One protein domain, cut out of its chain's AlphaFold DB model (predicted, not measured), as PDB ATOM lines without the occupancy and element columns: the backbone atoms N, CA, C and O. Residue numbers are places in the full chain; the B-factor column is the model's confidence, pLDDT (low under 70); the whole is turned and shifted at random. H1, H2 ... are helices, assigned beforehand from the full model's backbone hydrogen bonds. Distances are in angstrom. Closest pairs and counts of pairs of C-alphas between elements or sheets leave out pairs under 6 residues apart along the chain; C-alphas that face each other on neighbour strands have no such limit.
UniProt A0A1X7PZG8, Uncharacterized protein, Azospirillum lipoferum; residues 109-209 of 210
ATOM      1  N   ASP A 109     -13.662 -60.226  68.849       85.75
ATOM      2  CA  ASP A 109     -13.169 -60.315  67.472       85.75
ATOM      3  C   ASP A 109     -13.908 -59.386  66.494       85.75
ATOM      4  O   ASP A 109     -13.335 -58.969  65.490       85.75
ATOM      5  N   GLU A 110     -15.138 -58.976  66.815       84.06
ATOM      6  CA  GLU A 110     -15.851 -57.922  66.078       84.06
ATOM      7  C   GLU A 110     -15.233 -56.531  66.323       84.06
ATOM      8  O   GLU A 110     -15.271 -55.645  65.460       84.06
ATOM      9  N   ILE A 111     -14.660 -56.321  67.514       90.56
ATOM     10  CA  ILE A 111     -14.096 -55.033  67.929       90.56
ATOM     11  C   ILE A 111     -12.587 -54.966  67.711       90.56
ATOM     12  O   ILE A 111     -12.118 -53.951  67.205       90.56
ATOM     13  N   LEU A 112     -11.845 -56.006  68.093       89.00
ATOM     14  CA  LEU A 112     -10.388 -56.041  68.177       89.00
ATOM     15  C   LEU A 112      -9.772 -56.724  66.956       89.00
ATOM     16  O   LEU A 112      -9.945 -57.924  66.733       89.00
ATOM     17  N   ASP A 113      -8.952 -55.984  66.217       85.81
ATOM     18  CA  ASP A 113      -8.228 -56.529  65.076       85.81
ATOM     19  C   ASP A 113      -7.176 -57.551  65.550       85.81
ATOM     20  O   ASP A 113      -6.368 -57.290  66.451       85.81
ATOM     21  N   GLY A 114      -7.188 -58.736  64.929       79.81
ATOM     22  CA  GLY A 114      -6.244 -59.821  65.216       79.81
ATOM     23  C   GLY A 114      -6.487 -60.554  66.540       79.81
ATOM     24  O   GLY A 114      -5.622 -61.324  66.964       79.81
ATOM     25  N   TRP A 115      -7.628 -60.333  67.202       81.38
ATOM     26  CA  TRP A 115      -7.985 -61.090  68.397       81.38
ATOM     27  C   TRP A 115      -8.268 -62.551  68.055       81.38
ATOM     28  O   TRP A 115      -8.999 -62.867  67.119       81.38
ATOM     29  N   ASN A 116      -7.688 -63.462  68.833       73.56
ATOM     30  CA  ASN A 116      -7.923 -64.879  68.646       73.56
ATOM     31  C   ASN A 116      -9.196 -65.295  69.395       73.56
ATOM     32  O   ASN A 116      -9.164 -65.490  70.609       73.56
ATOM     33  N   ALA A 117     -10.291 -65.496  68.659       62.66
ATOM     34  CA  ALA A 117     -11.572 -65.959  69.199       62.66
ATOM     35  C   ALA A 117     -11.486 -67.303  69.961       62.66
ATOM     36  O   ALA A 117     -12.366 -67.611  70.759       62.66
ATOM     37  N   SER A 118     -10.417 -68.093  69.771       55.81
ATOM     38  CA  SER A 118     -10.185 -69.338  70.523       55.81
ATOM     39  C   SER A 118      -9.604 -69.134  71.932       55.81
ATOM     40  O   SER A 118      -9.548 -70.089  72.711       55.81
ATOM     41  N   GLN A 119      -9.191 -67.913  72.300       63.53
ATOM     42  CA  GLN A 119      -8.817 -67.602  73.681       63.53
ATOM     43  C   GLN A 119     -10.075 -67.517  74.550       63.53
ATOM     44  O   GLN A 119     -10.797 -66.522  74.533       63.53
ATOM     45  N   ARG A 120     -10.333 -68.584  75.314       57.12
ATOM     46  CA  ARG A 120     -11.481 -68.671  76.221       57.12
ATOM     47  C   ARG A 120     -11.333 -67.725  77.407       57.12
ATOM     48  O   ARG A 120     -10.340 -67.773  78.132       57.12
ATOM     49  N   ASP A 121     -12.368 -66.929  77.645       62.97
ATOM     50  CA  ASP A 121     -12.540 -66.139  78.862       62.97
ATOM     51  C   ASP A 121     -13.394 -66.946  79.847       62.97
ATOM     52  O   ASP A 121     -14.608 -66.761  79.957       62.97
ATOM     53  N   LEU A 122     -12.754 -67.893  80.541       57.41
ATOM     54  CA  LEU A 122     -13.434 -68.808  81.469       57.41
ATOM     55  C   LEU A 122     -14.192 -68.066  82.586       57.41
ATOM     56  O   LEU A 122     -15.190 -68.578  83.084       57.41
ATOM     57  N   GLY A 123     -13.757 -66.857  82.966       59.12
ATOM     58  CA  GLY A 123     -14.452 -66.026  83.957       59.12
ATOM     59  C   GLY A 123     -15.799 -65.494  83.455       59.12
ATOM     60  O   GLY A 123     -16.761 -65.423  84.223       59.12
ATOM     61  N   TYR A 124     -15.883 -65.198  82.155       56.81
ATOM     62  CA  TYR A 124     -17.128 -64.835  81.480       56.81
ATOM     63  C   TYR A 124     -18.029 -66.053  81.228       56.81
ATOM     64  O   TYR A 124     -19.237 -65.980  81.439       56.81
ATOM     65  N   GLU A 125     -17.450 -67.184  80.810       61.88
ATOM     66  CA  GLU A 125     -18.190 -68.419  80.496       61.88
ATOM     67  C   GLU A 125     -18.808 -69.084  81.740       61.88
ATOM     68  O   GLU A 125     -19.881 -69.674  81.646       61.88
ATOM     69  N   ILE A 126     -18.186 -68.950  82.920       57.53
ATOM     70  CA  ILE A 126     -18.663 -69.538  84.193       57.53
ATOM     71  C   ILE A 126     -19.595 -68.564  84.962       57.53
ATOM     72  O   ILE A 126     -19.778 -68.662  86.171       57.53
ATOM     73  N   ALA A 127     -20.242 -67.635  84.249       50.88
ATOM     74  CA  ALA A 127     -21.378 -66.843  84.733       50.88
ATOM     75  C   ALA A 127     -21.152 -66.064  86.050       50.88
ATOM     76  O   ALA A 127     -21.941 -66.184  86.990       50.88
ATOM     77  N   GLY A 128     -20.134 -65.194  86.126       53.50
ATOM     78  CA  GLY A 128     -20.163 -64.189  87.203       53.50
ATOM     79  C   GLY A 128     -18.994 -63.227  87.356       53.50
ATOM     80  O   GLY A 128     -19.181 -62.163  87.943       53.50
ATOM     81  N   LEU A 129     -17.805 -63.538  86.837       55.41
ATOM     82  CA  LEU A 129     -16.650 -62.651  86.984       55.41
ATOM     83  C   LEU A 129     -16.404 -61.931  85.660       55.41
ATOM     84  O   LEU A 129     -15.734 -62.439  84.764       55.41
ATOM     85  N   LEU A 130     -16.935 -60.709  85.543       61.91
ATOM     86  CA  LEU A 130     -16.718 -59.795  84.407       61.91
ATOM     87  C   LEU A 130     -15.281 -59.221  84.364       61.91
ATOM     88  O   LEU A 130     -15.067 -58.098  83.894       61.91
ATOM     89  N   ASP A 131     -14.311 -59.980  84.868       66.12
ATOM     90  CA  ASP A 131     -12.924 -59.571  85.094       66.12
ATOM     91  C   ASP A 131     -11.999 -59.929  83.925       66.12
ATOM     92  O   ASP A 131     -10.888 -59.408  83.836       66.12
ATOM     93  N   GLY A 132     -12.452 -60.780  83.001       79.38
ATOM     94  CA  GLY A 132     -11.731 -61.080  81.767       79.38
ATOM     95  C   GLY A 132     -11.973 -60.054  80.646       79.38
ATOM     96  O   GLY A 132     -12.794 -59.135  80.796       79.38
ATOM     97  N   PRO A 133     -11.250 -60.162  79.512       85.44
ATOM     98  CA  PRO A 133     -11.377 -59.237  78.386       85.44
ATOM     99  C   PRO A 133     -12.815 -59.116  77.866       85.44
ATOM    100  O   PRO A 133     -13.265 -58.006  77.581       85.44
ATOM    101  N   ARG A 134     -13.568 -60.225  77.800       84.81
ATOM    102  CA  ARG A 134     -14.943 -60.225  77.275       84.81
ATOM    103  C   ARG A 134     -15.890 -59.554  78.264       84.81
ATOM    104  O   ARG A 134     -16.685 -58.700  77.878       84.81
ATOM    105  N   GLY A 135     -15.748 -59.871  79.549       82.69
ATOM    106  CA  GLY A 135     -16.515 -59.219  80.612       82.69
ATOM    107  C   GLY A 135     -16.240 -57.719  80.714       82.69
ATOM    108  O   GLY A 135     -17.155 -56.922  80.922       82.69
ATOM    109  N   THR A 136     -14.992 -57.312  80.503       88.19
ATOM    110  CA  THR A 136     -14.605 -55.897  80.522       88.19
ATOM    111  C   THR A 136     -15.111 -55.157  79.286       88.19
ATOM    112  O   THR A 136     -15.609 -54.039  79.425       88.19
ATOM    113  N   LEU A 137     -15.075 -55.779  78.099       90.94
ATOM    114  CA  LEU A 137     -15.691 -55.227  76.888       90.94
ATOM    115  C   LEU A 137     -17.200 -55.034  77.072       90.94
ATOM    116  O   LEU A 137     -17.711 -53.960  76.763       90.94
ATOM    117  N   HIS A 138     -17.896 -56.024  77.638       89.69
ATOM    118  CA  HIS A 138     -19.316 -55.913  77.970       89.69
ATOM    119  C   HIS A 138     -19.564 -54.698  78.872       89.69
ATOM    120  O   HIS A 138     -20.368 -53.831  78.529       89.69
ATOM    121  N   ARG A 139     -18.860 -54.594  80.010       89.88
ATOM    122  CA  ARG A 139     -19.020 -53.465  80.946       89.88
ATOM    123  C   ARG A 139     -18.766 -52.117  80.270       89.88
ATOM    124  O   ARG A 139     -19.475 -51.153  80.547       89.88
ATOM    125  N   LEU A 140     -17.776 -52.052  79.381       93.31
ATOM    126  CA  LEU A 140     -17.440 -50.843  78.635       93.31
ATOM    127  C   LEU A 140     -18.545 -50.458  77.646       93.31
ATOM    128  O   LEU A 140     -18.970 -49.306  77.624       93.31
ATOM    129  N   TRP A 141     -19.040 -51.427  76.875       93.81
ATOM    130  CA  TRP A 141     -20.164 -51.250  75.959       93.81
ATOM    131  C   TRP A 141     -21.433 -50.794  76.692       93.81
ATOM    132  O   TRP A 141     -22.090 -49.850  76.252       93.81
ATOM    133  N   ALA A 142     -21.752 -51.404  77.836       88.56
ATOM    134  CA  ALA A 142     -22.918 -51.043  78.641       88.56
ATOM    135  C   ALA A 142     -22.804 -49.619  79.212       88.56
ATOM    136  O   ALA A 142     -23.775 -48.860  79.167       88.56
ATOM    137  N   ALA A 143     -21.618 -49.229  79.697       89.75
ATOM    138  CA  ALA A 143     -21.362 -47.875  80.187       89.75
ATOM    139  C   ALA A 143     -21.500 -46.826  79.072       89.75
ATOM    140  O   ALA A 143     -22.205 -45.839  79.258       89.75
ATOM    141  N   LEU A 144     -20.909 -47.071  77.896       94.44
ATOM    142  CA  LEU A 144     -21.050 -46.197  76.723       94.44
ATOM    143  C   LEU A 144     -22.515 -46.052  76.291       94.44
ATOM    144  O   LEU A 144     -22.978 -44.947  76.020       94.44
ATOM    145  N   SER A 145     -23.246 -47.168  76.246       90.56
ATOM    146  CA  SER A 145     -24.656 -47.172  75.851       90.56
ATOM    147  C   SER A 145     -25.511 -46.379  76.841       90.56
ATOM    148  O   SER A 145     -26.340 -45.570  76.432       90.56
ATOM    149  N   SER A 146     -25.264 -46.560  78.142       86.88
ATOM    150  CA  SER A 146     -25.995 -45.874  79.213       86.88
ATOM    151  C   SER A 146     -25.712 -44.374  79.226       86.88
ATOM    152  O   SER A 146     -26.650 -43.580  79.245       86.88
ATOM    153  N   ASP A 147     -24.438 -43.974  79.154       92.00
ATOM    154  CA  ASP A 147     -24.043 -42.563  79.096       92.00
ATOM    155  C   ASP A 147     -24.677 -41.872  77.881       92.00
ATOM    156  O   ASP A 147     -25.185 -40.755  77.993       92.00
ATOM    157  N   LYS A 148     -24.704 -42.556  76.730       92.88
ATOM    158  CA  LYS A 148     -25.349 -42.052  75.516       92.88
ATOM    159  C   LYS A 148     -26.864 -41.917  75.676       92.88
ATOM    160  O   LYS A 148     -27.404 -40.871  75.329       92.88
ATOM    161  N   ALA A 149     -27.539 -42.937  76.206       87.25
ATOM    162  CA  ALA A 149     -28.987 -42.914  76.403       87.25
ATOM    163  C   ALA A 149     -29.412 -41.804  77.382       87.25
ATOM    164  O   ALA A 149     -30.356 -41.065  77.108       87.25
ATOM    165  N   LEU A 150     -28.673 -41.627  78.484       88.12
ATOM    166  CA  LEU A 150     -28.896 -40.542  79.443       88.12
ATOM    167  C   LEU A 150     -28.684 -39.168  78.801       88.12
ATOM    168  O   LEU A 150     -29.520 -38.282  78.972       88.12
ATOM    169  N   ALA A 151     -27.608 -39.002  78.026       88.81
ATOM    170  CA  ALA A 151     -27.344 -37.760  77.310       88.81
ATOM    171  C   ALA A 151     -28.458 -37.422  76.304       88.81
ATOM    172  O   ALA A 151     -28.897 -36.274  76.249       88.81
ATOM    173  N   ASP A 152     -28.957 -38.412  75.555       87.81
ATOM    174  CA  ASP A 152     -30.059 -38.231  74.598       87.81
ATOM    175  C   ASP A 152     -31.394 -37.913  75.283       87.81
ATOM    176  O   ASP A 152     -32.205 -37.167  74.738       87.81
ATOM    177  N   ALA A 153     -31.598 -38.406  76.507       83.94
ATOM    178  CA  ALA A 153     -32.728 -38.043  77.360       83.94
ATOM    179  C   ALA A 153     -32.556 -36.680  78.066       83.94
ATOM    180  O   ALA A 153     -33.432 -36.264  78.824       83.94
ATOM    181  N   GLY A 154     -31.434 -35.979  77.855       84.88
ATOM    182  CA  GLY A 154     -31.132 -34.705  78.513       84.88
ATOM    183  C   GLY A 154     -30.792 -34.834  80.003       84.88
ATOM    184  O   GLY A 154     -30.822 -33.837  80.726       84.88
ATOM    185  N   ILE A 155     -30.470 -36.041  80.477       82.38
ATOM    186  CA  ILE A 155     -30.112 -36.311  81.869       82.38
ATOM    187  C   ILE A 155     -28.601 -36.082  82.042       82.38
ATOM    188  O   ILE A 155     -27.794 -36.742  81.383       82.38
ATOM    189  N   PRO A 156     -28.178 -35.164  82.929       79.38
ATOM    190  CA  PRO A 156     -26.763 -34.881  83.127       79.38
ATOM    191  C   PRO A 156     -26.040 -36.062  83.788       79.38
ATOM    192  O   PRO A 156     -26.393 -36.493  84.886       79.38
ATOM    193  N   VAL A 157     -24.975 -36.541  83.143       78.88
ATOM    194  CA  VAL A 157     -24.075 -37.564  83.691       78.88
ATOM    195  C   VAL A 157     -22.966 -36.869  84.482       78.88
ATOM    196  O   VAL A 157     -22.109 -36.198  83.913       78.88
ATOM    197  N   SER A 158     -22.978 -37.008  85.811       73.75
ATOM    198  CA  SER A 158     -22.038 -36.301  86.698       73.75
ATOM    199  C   SER A 158     -20.602 -36.832  86.631       73.75
ATOM    200  O   SER A 158     -19.661 -36.078  86.870       73.75
ATOM    201  N   ALA A 159     -20.420 -38.122  86.331       80.56
ATOM    202  CA  ALA A 159     -19.112 -38.737  86.116       80.56
ATOM    203  C   ALA A 159     -19.252 -40.053  85.337       80.56
ATOM    204  O   ALA A 159     -19.828 -41.015  85.841       80.56
ATOM    205  N   SER A 160     -18.685 -40.107  84.132       86.44
ATOM    206  CA  SER A 160     -18.636 -41.335  83.338       86.44
ATOM    207  C   SER A 160     -17.595 -42.312  83.891       86.44
ATOM    208  O   SER A 160     -16.453 -41.940  84.175       86.44
ATOM    209  N   VAL A 161     -17.970 -43.587  83.993       89.44
ATOM    210  CA  VAL A 161     -17.049 -44.682  84.346       89.44
ATOM    211  C   VAL A 161     -16.267 -45.216  83.139       89.44
ATOM    212  O   VAL A 161     -15.311 -45.976  83.318       89.44
ATOM    213  N   VAL A 162     -16.620 -44.788  81.918       93.69
ATOM    214  CA  VAL A 162     -16.024 -45.239  80.649       93.69
ATOM    215  C   VAL A 162     -14.492 -45.141  80.644       93.69
ATOM    216  O   VAL A 162     -13.856 -46.146  80.322       93.69
ATOM    217  N   PRO A 163     -13.846 -44.031  81.065       93.69
ATOM    218  CA  PRO A 163     -12.384 -43.929  81.018       93.69
ATOM    219  C   PRO A 163     -11.669 -44.972  81.886       93.69
ATOM    220  O   PRO A 163     -10.567 -45.414  81.555       93.69
ATOM    221  N   ASN A 164     -12.286 -45.377  83.000       91.75
ATOM    222  CA  ASN A 164     -11.712 -46.367  83.905       91.75
ATOM    223  C   ASN A 164     -11.811 -47.775  83.316       91.75
ATOM    224  O   ASN A 164     -10.834 -48.521  83.365       91.75
ATOM    225  N   ILE A 165     -12.963 -48.128  82.740       92.38
ATOM    226  CA  ILE A 165     -13.188 -49.452  82.146       92.38
ATOM    227  C   ILE A 165     -12.394 -49.594  80.839       92.38
ATOM    228  O   ILE A 165     -11.793 -50.639  80.605       92.38
ATOM    229  N   HIS A 166     -12.283 -48.529  80.039       94.44
ATOM    230  CA  HIS A 166     -11.445 -48.502  78.838       94.44
ATOM    231  C   HIS A 166      -9.990 -48.864  79.176       94.44
ATOM    232  O   HIS A 166      -9.441 -49.814  78.623       94.44
ATOM    233  N   LYS A 167      -9.400 -48.215  80.189       94.06
ATOM    234  CA  LYS A 167      -8.044 -48.547  80.657       94.06
ATOM    235  C   LYS A 167      -7.915 -49.972  81.205       94.06
ATOM    236  O   LYS A 167      -6.832 -50.546  81.136       94.06
ATOM    237  N   GLN A 168      -8.970 -50.533  81.801       91.50
ATOM    238  CA  GLN A 168      -8.965 -51.935  82.240       91.50
ATOM    239  C   GLN A 168      -8.886 -52.877  81.035       91.50
ATOM    240  O   GLN A 168      -8.063 -53.789  81.045       91.50
ATOM    241  N   LEU A 169      -9.678 -52.617  79.990       91.62
ATOM    242  CA  LEU A 169      -9.673 -53.424  78.773       91.62
ATOM    243  C   LEU A 169      -8.301 -53.396  78.092       91.62
ATOM    244  O   LEU A 169      -7.752 -54.456  77.815       91.62
ATOM    245  N   GLU A 170      -7.708 -52.211  77.914       93.88
ATOM    246  CA  GLU A 170      -6.373 -52.057  77.310       93.88
ATOM    247  C   GLU A 170      -5.286 -52.838  78.070       93.88
ATOM    248  O   GLU A 170      -4.403 -53.453  77.470       93.88
ATOM    249  N   ARG A 171      -5.364 -52.867  79.408       91.25
ATOM    250  CA  ARG A 171      -4.446 -53.664  80.238       91.25
ATOM    251  C   ARG A 171      -4.635 -55.162  80.031       91.25
ATOM    252  O   ARG A 171      -3.643 -55.879  79.973       91.25
ATOM    253  N   LEU A 172      -5.880 -55.623  79.933       87.31
ATOM    254  CA  LEU A 172      -6.204 -57.039  79.755       87.31
ATOM    255  C   LEU A 172      -5.799 -57.558  78.372       87.31
ATOM    256  O   LEU A 172      -5.295 -58.672  78.271       87.31
ATOM    257  N   ILE A 173      -5.967 -56.747  77.325       89.31
ATOM    258  CA  ILE A 173      -5.535 -57.103  75.964       89.31
ATOM    259  C   ILE A 173      -4.036 -56.843  75.732       89.31
ATOM    260  O   ILE A 173      -3.499 -57.208  74.689       89.31
ATOM    261  N   GLY A 174      -3.356 -56.202  76.690       89.25
ATOM    262  CA  GLY A 174      -1.919 -55.929  76.650       89.25
ATOM    263  C   GLY A 174      -1.499 -54.812  75.691       89.25
ATOM    264  O   GLY A 174      -0.307 -54.671  75.412       89.25
ATOM    265  N   ARG A 175      -2.446 -54.018  75.176       93.00
ATOM    266  CA  ARG A 175      -2.186 -52.906  74.252       93.00
ATOM    267  C   ARG A 175      -3.293 -51.847  74.294       93.00
ATOM    268  O   ARG A 175      -4.412 -52.163  74.691       93.00
ATOM    269  N   PRO A 176      -3.021 -50.617  73.825       94.38
ATOM    270  CA  PRO A 176      -4.070 -49.633  73.599       94.38
ATOM    271  C   PRO A 176      -5.072 -50.080  72.528       94.38
ATOM    272  O   PRO A 176      -4.705 -50.802  71.587       94.38
ATOM    273  N   LEU A 177      -6.316 -49.608  72.640       93.38
ATOM    274  CA  LEU A 177      -7.272 -49.693  71.537       93.38
ATOM    275  C   LEU A 177      -6.866 -48.716  70.437       93.38
ATOM    276  O   LEU A 177      -6.478 -47.574  70.696       93.38
ATOM    277  N   THR A 178      -6.976 -49.144  69.186       95.50
ATOM    278  CA  THR A 178      -6.834 -48.213  68.068       95.50
ATOM    279  C   THR A 178      -8.080 -47.335  67.950       95.50
ATOM    280  O   THR A 178      -9.169 -47.687  68.408       95.50
ATOM    281  N   ALA A 179      -7.949 -46.197  67.265       94.06
ATOM    282  CA  ALA A 179      -9.085 -45.313  67.003       94.06
ATOM    283  C   ALA A 179     -10.221 -46.020  66.238       94.06
ATOM    284  O   ALA A 179     -11.391 -45.727  66.465       94.06
ATOM    285  N   VAL A 180      -9.887 -46.966  65.353       92.88
ATOM    286  CA  VAL A 180     -10.875 -47.713  64.563       92.88
ATOM    287  C   VAL A 180     -11.648 -48.696  65.441       92.88
ATOM    288  O   VAL A 180     -12.873 -48.751  65.356       92.88
ATOM    289  N   GLU A 181     -10.959 -49.435  66.310       93.94
ATOM    290  CA  GLU A 181     -11.579 -50.375  67.256       93.94
ATOM    291  C   GLU A 181     -12.493 -49.632  68.237       93.94
ATOM    292  O   GLU A 181     -13.636 -50.034  68.462       93.94
ATOM    293  N   TRP A 182     -12.037 -48.480  68.738       96.25
ATOM    294  CA  TRP A 182     -12.846 -47.601  69.578       96.25
ATOM    295  C   TRP A 182     -14.119 -47.128  68.862       96.25
ATOM    296  O   TRP A 182     -15.220 -47.273  69.390       96.25
ATOM    297  N   GLN A 183     -14.004 -46.650  67.620       92.38
ATOM    298  CA  GLN A 183     -15.160 -46.229  66.821       92.38
ATOM    299  C   GLN A 183     -16.132 -47.376  66.505       92.38
ATOM    300  O   GLN A 183     -17.335 -47.146  66.365       92.38
ATOM    301  N   ARG A 184     -15.655 -48.617  66.341       91.31
ATOM    302  CA  ARG A 184     -16.539 -49.791  66.207       91.31
ATOM    303  C   ARG A 184     -17.350 -49.992  67.486       91.31
ATOM    304  O   ARG A 184     -18.572 -50.110  67.403       91.31
ATOM    305  N   LEU A 185     -16.692 -49.940  68.642       94.62
ATOM    306  CA  LEU A 185     -17.341 -50.106  69.939       94.62
ATOM    307  C   LEU A 185     -18.369 -49.002  70.224       94.62
ATOM    308  O   LEU A 185     -19.505 -49.306  70.586       94.62
ATOM    309  N   GLU A 186     -18.012 -47.735  69.996       95.19
ATOM    310  CA  GLU A 186     -18.933 -46.599  70.142       95.19
ATOM    311  C   GLU A 186     -20.147 -46.729  69.224       95.19
ATOM    312  O   GLU A 186     -21.276 -46.520  69.662       95.19
ATOM    313  N   ARG A 187     -19.953 -47.116  67.955       91.06
ATOM    314  CA  ARG A 187     -21.075 -47.325  67.028       91.06
ATOM    315  C   ARG A 187     -22.026 -48.409  67.522       91.06
ATOM    316  O   ARG A 187     -23.238 -48.216  67.431       91.06
ATOM    317  N   HIS A 188     -21.497 -49.515  68.047       91.12
ATOM    318  CA  HIS A 188     -22.320 -50.589  68.598       91.12
ATOM    319  C   HIS A 188     -23.099 -50.121  69.837       91.12
ATOM    320  O   HIS A 188     -24.311 -50.310  69.925       91.12
ATOM    321  N   ALA A 189     -22.426 -49.441  70.770       92.38
ATOM    322  CA  ALA A 189     -23.046 -48.893  71.974       92.38
ATOM    323  C   ALA A 189     -24.119 -47.838  71.665       92.38
ATOM    324  O   ALA A 189     -25.231 -47.902  72.180       92.38
ATOM    325  N   HIS A 190     -23.835 -46.890  70.772       92.94
ATOM    326  CA  HIS A 190     -24.792 -45.847  70.397       92.94
ATOM    327  C   HIS A 190     -26.008 -46.405  69.654       92.94
ATOM    328  O   HIS A 190     -27.114 -45.896  69.829       92.94
ATOM    329  N   ARG A 191     -25.825 -47.455  68.841       89.06
ATOM    330  CA  ARG A 191     -26.945 -48.170  68.217       89.06
ATOM    331  C   ARG A 191     -27.839 -48.794  69.288       89.06
ATOM    332  O   ARG A 191     -29.038 -48.548  69.268       89.06
ATOM    333  N   HIS A 192     -27.262 -49.512  70.253       89.81
ATOM    334  CA  HIS A 192     -28.020 -50.090  71.367       89.81
ATOM    335  C   HIS A 192     -28.743 -49.023  72.204       89.81
ATOM    336  O   HIS A 192     -29.926 -49.168  72.519       89.81
ATOM    337  N   ALA A 193     -28.064 -47.914  72.512       88.44
ATOM    338  CA  ALA A 193     -28.647 -46.790  73.239       88.44
ATOM    339  C   ALA A 193     -29.900 -46.242  72.537       88.44
ATOM    340  O   ALA A 193     -30.931 -46.043  73.171       88.44
ATOM    341  N   ARG A 194     -29.832 -46.044  71.217       89.12
ATOM    342  CA  ARG A 194     -30.946 -45.519  70.423       89.12
ATOM    343  C   ARG A 194     -32.066 -46.537  70.226       89.12
ATOM    344  O   ARG A 194     -33.227 -46.188  70.402       89.12
ATOM    345  N   ASP A 195     -31.722 -47.757  69.831       85.06
ATOM    346  CA  ASP A 195     -32.690 -48.715  69.290       85.06
ATOM    347  C   ASP A 195     -33.326 -49.574  70.400       85.06
ATOM    348  O   ASP A 195     -34.440 -50.063  70.237       85.06
ATOM    349  N   VAL A 196     -32.644 -49.731  71.543       86.25
ATOM    350  CA  VAL A 196     -33.103 -50.555  72.675       86.25
ATOM    351  C   VAL A 196     -33.382 -49.706  73.914       86.25
ATOM    352  O   VAL A 196     -34.497 -49.730  74.435       86.25
ATOM    353  N   MET A 197     -32.406 -48.928  74.394       84.38
ATOM    354  CA  MET A 197     -32.570 -48.172  75.647       84.38
ATOM    355  C   MET A 197     -33.510 -46.968  75.498       84.38
ATOM    356  O   MET A 197     -34.312 -46.708  76.392       84.38
ATOM    357  N   GLY A 198     -33.452 -46.254  74.373       82.06
ATOM    358  CA  GLY A 198     -34.271 -45.071  74.095       82.06
ATOM    359  C   GLY A 198     -35.780 -45.331  74.211       82.06
ATOM    360  O   GLY A 198     -36.445 -44.637  74.984       82.06
ATOM    361  N   PRO A 199     -36.339 -46.345  73.519       82.31
ATOM    362  CA  PRO A 199     -37.744 -46.724  73.661       82.31
ATOM    363  C   PRO A 199     -38.141 -47.069  75.103       82.31
ATOM    364  O   PRO A 199     -39.205 -46.645  75.559       82.31
ATOM    365  N   LEU A 200     -37.279 -47.784  75.837       79.75
ATOM    366  CA  LEU A 200     -37.517 -48.151  77.237       79.75
ATOM    367  C   LEU A 200     -37.553 -46.916  78.145       79.75
ATOM    368  O   LEU A 200     -38.495 -46.745  78.916       79.75
ATOM    369  N   MET A 201     -36.576 -46.016  78.013       75.94
ATOM    370  CA  MET A 201     -36.537 -44.758  78.766       75.94
ATOM    371  C   MET A 201     -37.729 -43.857  78.434       75.94
ATOM    372  O   MET A 201     -38.332 -43.282  79.336       75.94
ATOM    373  N   GLY A 202     -38.121 -43.771  77.161       75.06
ATOM    374  CA  GLY A 202     -39.298 -43.011  76.739       75.06
ATOM    375  C   GLY A 202     -40.616 -43.574  77.282       75.06
ATOM    376  O   GLY A 202     -41.542 -42.808  77.540       75.06
ATOM    377  N   SER A 203     -40.723 -44.893  77.477       72.94
ATOM    378  CA  SER A 203     -41.858 -45.500  78.191       72.94
ATOM    379  C   SER A 203     -41.856 -45.095  79.662       72.94
ATOM    380  O   SER A 203     -42.830 -44.523  80.134       72.94
ATOM    381  N   LEU A 204     -40.726 -45.286  80.348       69.44
ATOM    382  CA  LEU A 204     -40.585 -44.988  81.776       69.44
ATOM    383  C   LEU A 204     -40.865 -43.514  82.105       69.44
ATOM    384  O   LEU A 204     -41.518 -43.213  83.098       69.44
ATOM    385  N   LEU A 205     -40.399 -42.585  81.266       70.75
ATOM    386  CA  LEU A 205     -40.632 -41.151  81.460       70.75
ATOM    387  C   LEU A 205     -42.087 -40.731  81.206       70.75
ATOM    388  O   LEU A 205     -42.517 -39.714  81.750       70.75
ATOM    389  N   ARG A 206     -42.844 -41.472  80.384       72.25
ATOM    390  CA  ARG A 206     -44.287 -41.240  80.212       72.25
ATOM    391  C   ARG A 206     -45.059 -41.725  81.431       72.25
ATOM    392  O   ARG A 206     -45.796 -40.938  82.003       72.25
ATOM    393  N   ASP A 207     -44.769 -42.939  81.894       69.44
ATOM    394  CA  ASP A 207     -45.429 -43.543  83.060       69.44
ATOM    395  C   ASP A 207     -45.195 -42.758  84.367       69.44
ATOM    396  O   ASP A 207     -45.964 -42.879  85.312       69.44
ATOM    397  N   MET A 208     -44.128 -41.956  84.449       63.38
ATOM    398  CA  MET A 208     -43.852 -41.081  85.597       63.38
ATOM    399  C   MET A 208     -44.589 -39.731  85.559       63.38
ATOM    400  O   MET A 208     -44.599 -39.031  86.573       63.38
ATOM    401  N   ASN A 209     -45.123 -39.329  84.402       58.03
ATOM    402  CA  ASN A 209     -45.809 -38.046  84.206       58.03
ATOM    403  C   ASN A 209     -47.343 -38.174  84.152       58.03
ATOM    404  O   ASN A 209     -48.014 -37.139  84.110       58.03
TER     405      ASN A 209
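What this domain is: This is residues 109 to 209 of the 210 residues of an uncharacterized protein of Azospirillum lipoferum (UniProt A0A1X7PZG8). H2 is the middle helix: H3 folds back beside it, and long H4 crosses it. Tiny H1 sits by H2's first turns. The 101 printed residues, all helix by class, have four named helices, H1 to H4 in order, and span 48 by 31 by 23 A; only just compact, close to loose, radius of gyration of the C-alphas 15.2 A.

Where its parts are: H1 is residues 122 to 125, 4.9 A, from C-alpha (-13.434, -68.808, 81.469). H2 is 133 to 152, 28.4 A; H3 162 to 173, 16.5 A. H4, 179 to 207, 39.8 A, kinks 36 degrees near residue 199 and ends at C-alpha (-45.429, -43.543, 83.060).

How they stand to each other: The hub H2 forms a hairpin with H3, closest C-alphas Leu 140 and Ile 165, 5.7 A, a shallow tilt of 20 degrees, opposite ways. Its residues 141 to 149 touch H4, closest C-alphas Ser 145 and Ala 189, 4.5 A, a steep tilt of 53 degrees. H1 only just touches H2, with 3 C-alpha pairs within 8 A, closest Tyr 124 and Gly 135, 5.7 A. H3 and H4 are apart. Each O i to N i+4 pair is within hydrogen-bond range in H2 and H3, 22 of 25 in H4.

The domain as a whole: The farthest C-alphas, Ser 118 and Asn 209, are 49.4 A apart. The printed part has no cut and no long link. pLDDT is under 70 at residues 117 to 131, 204 and 207 to 209.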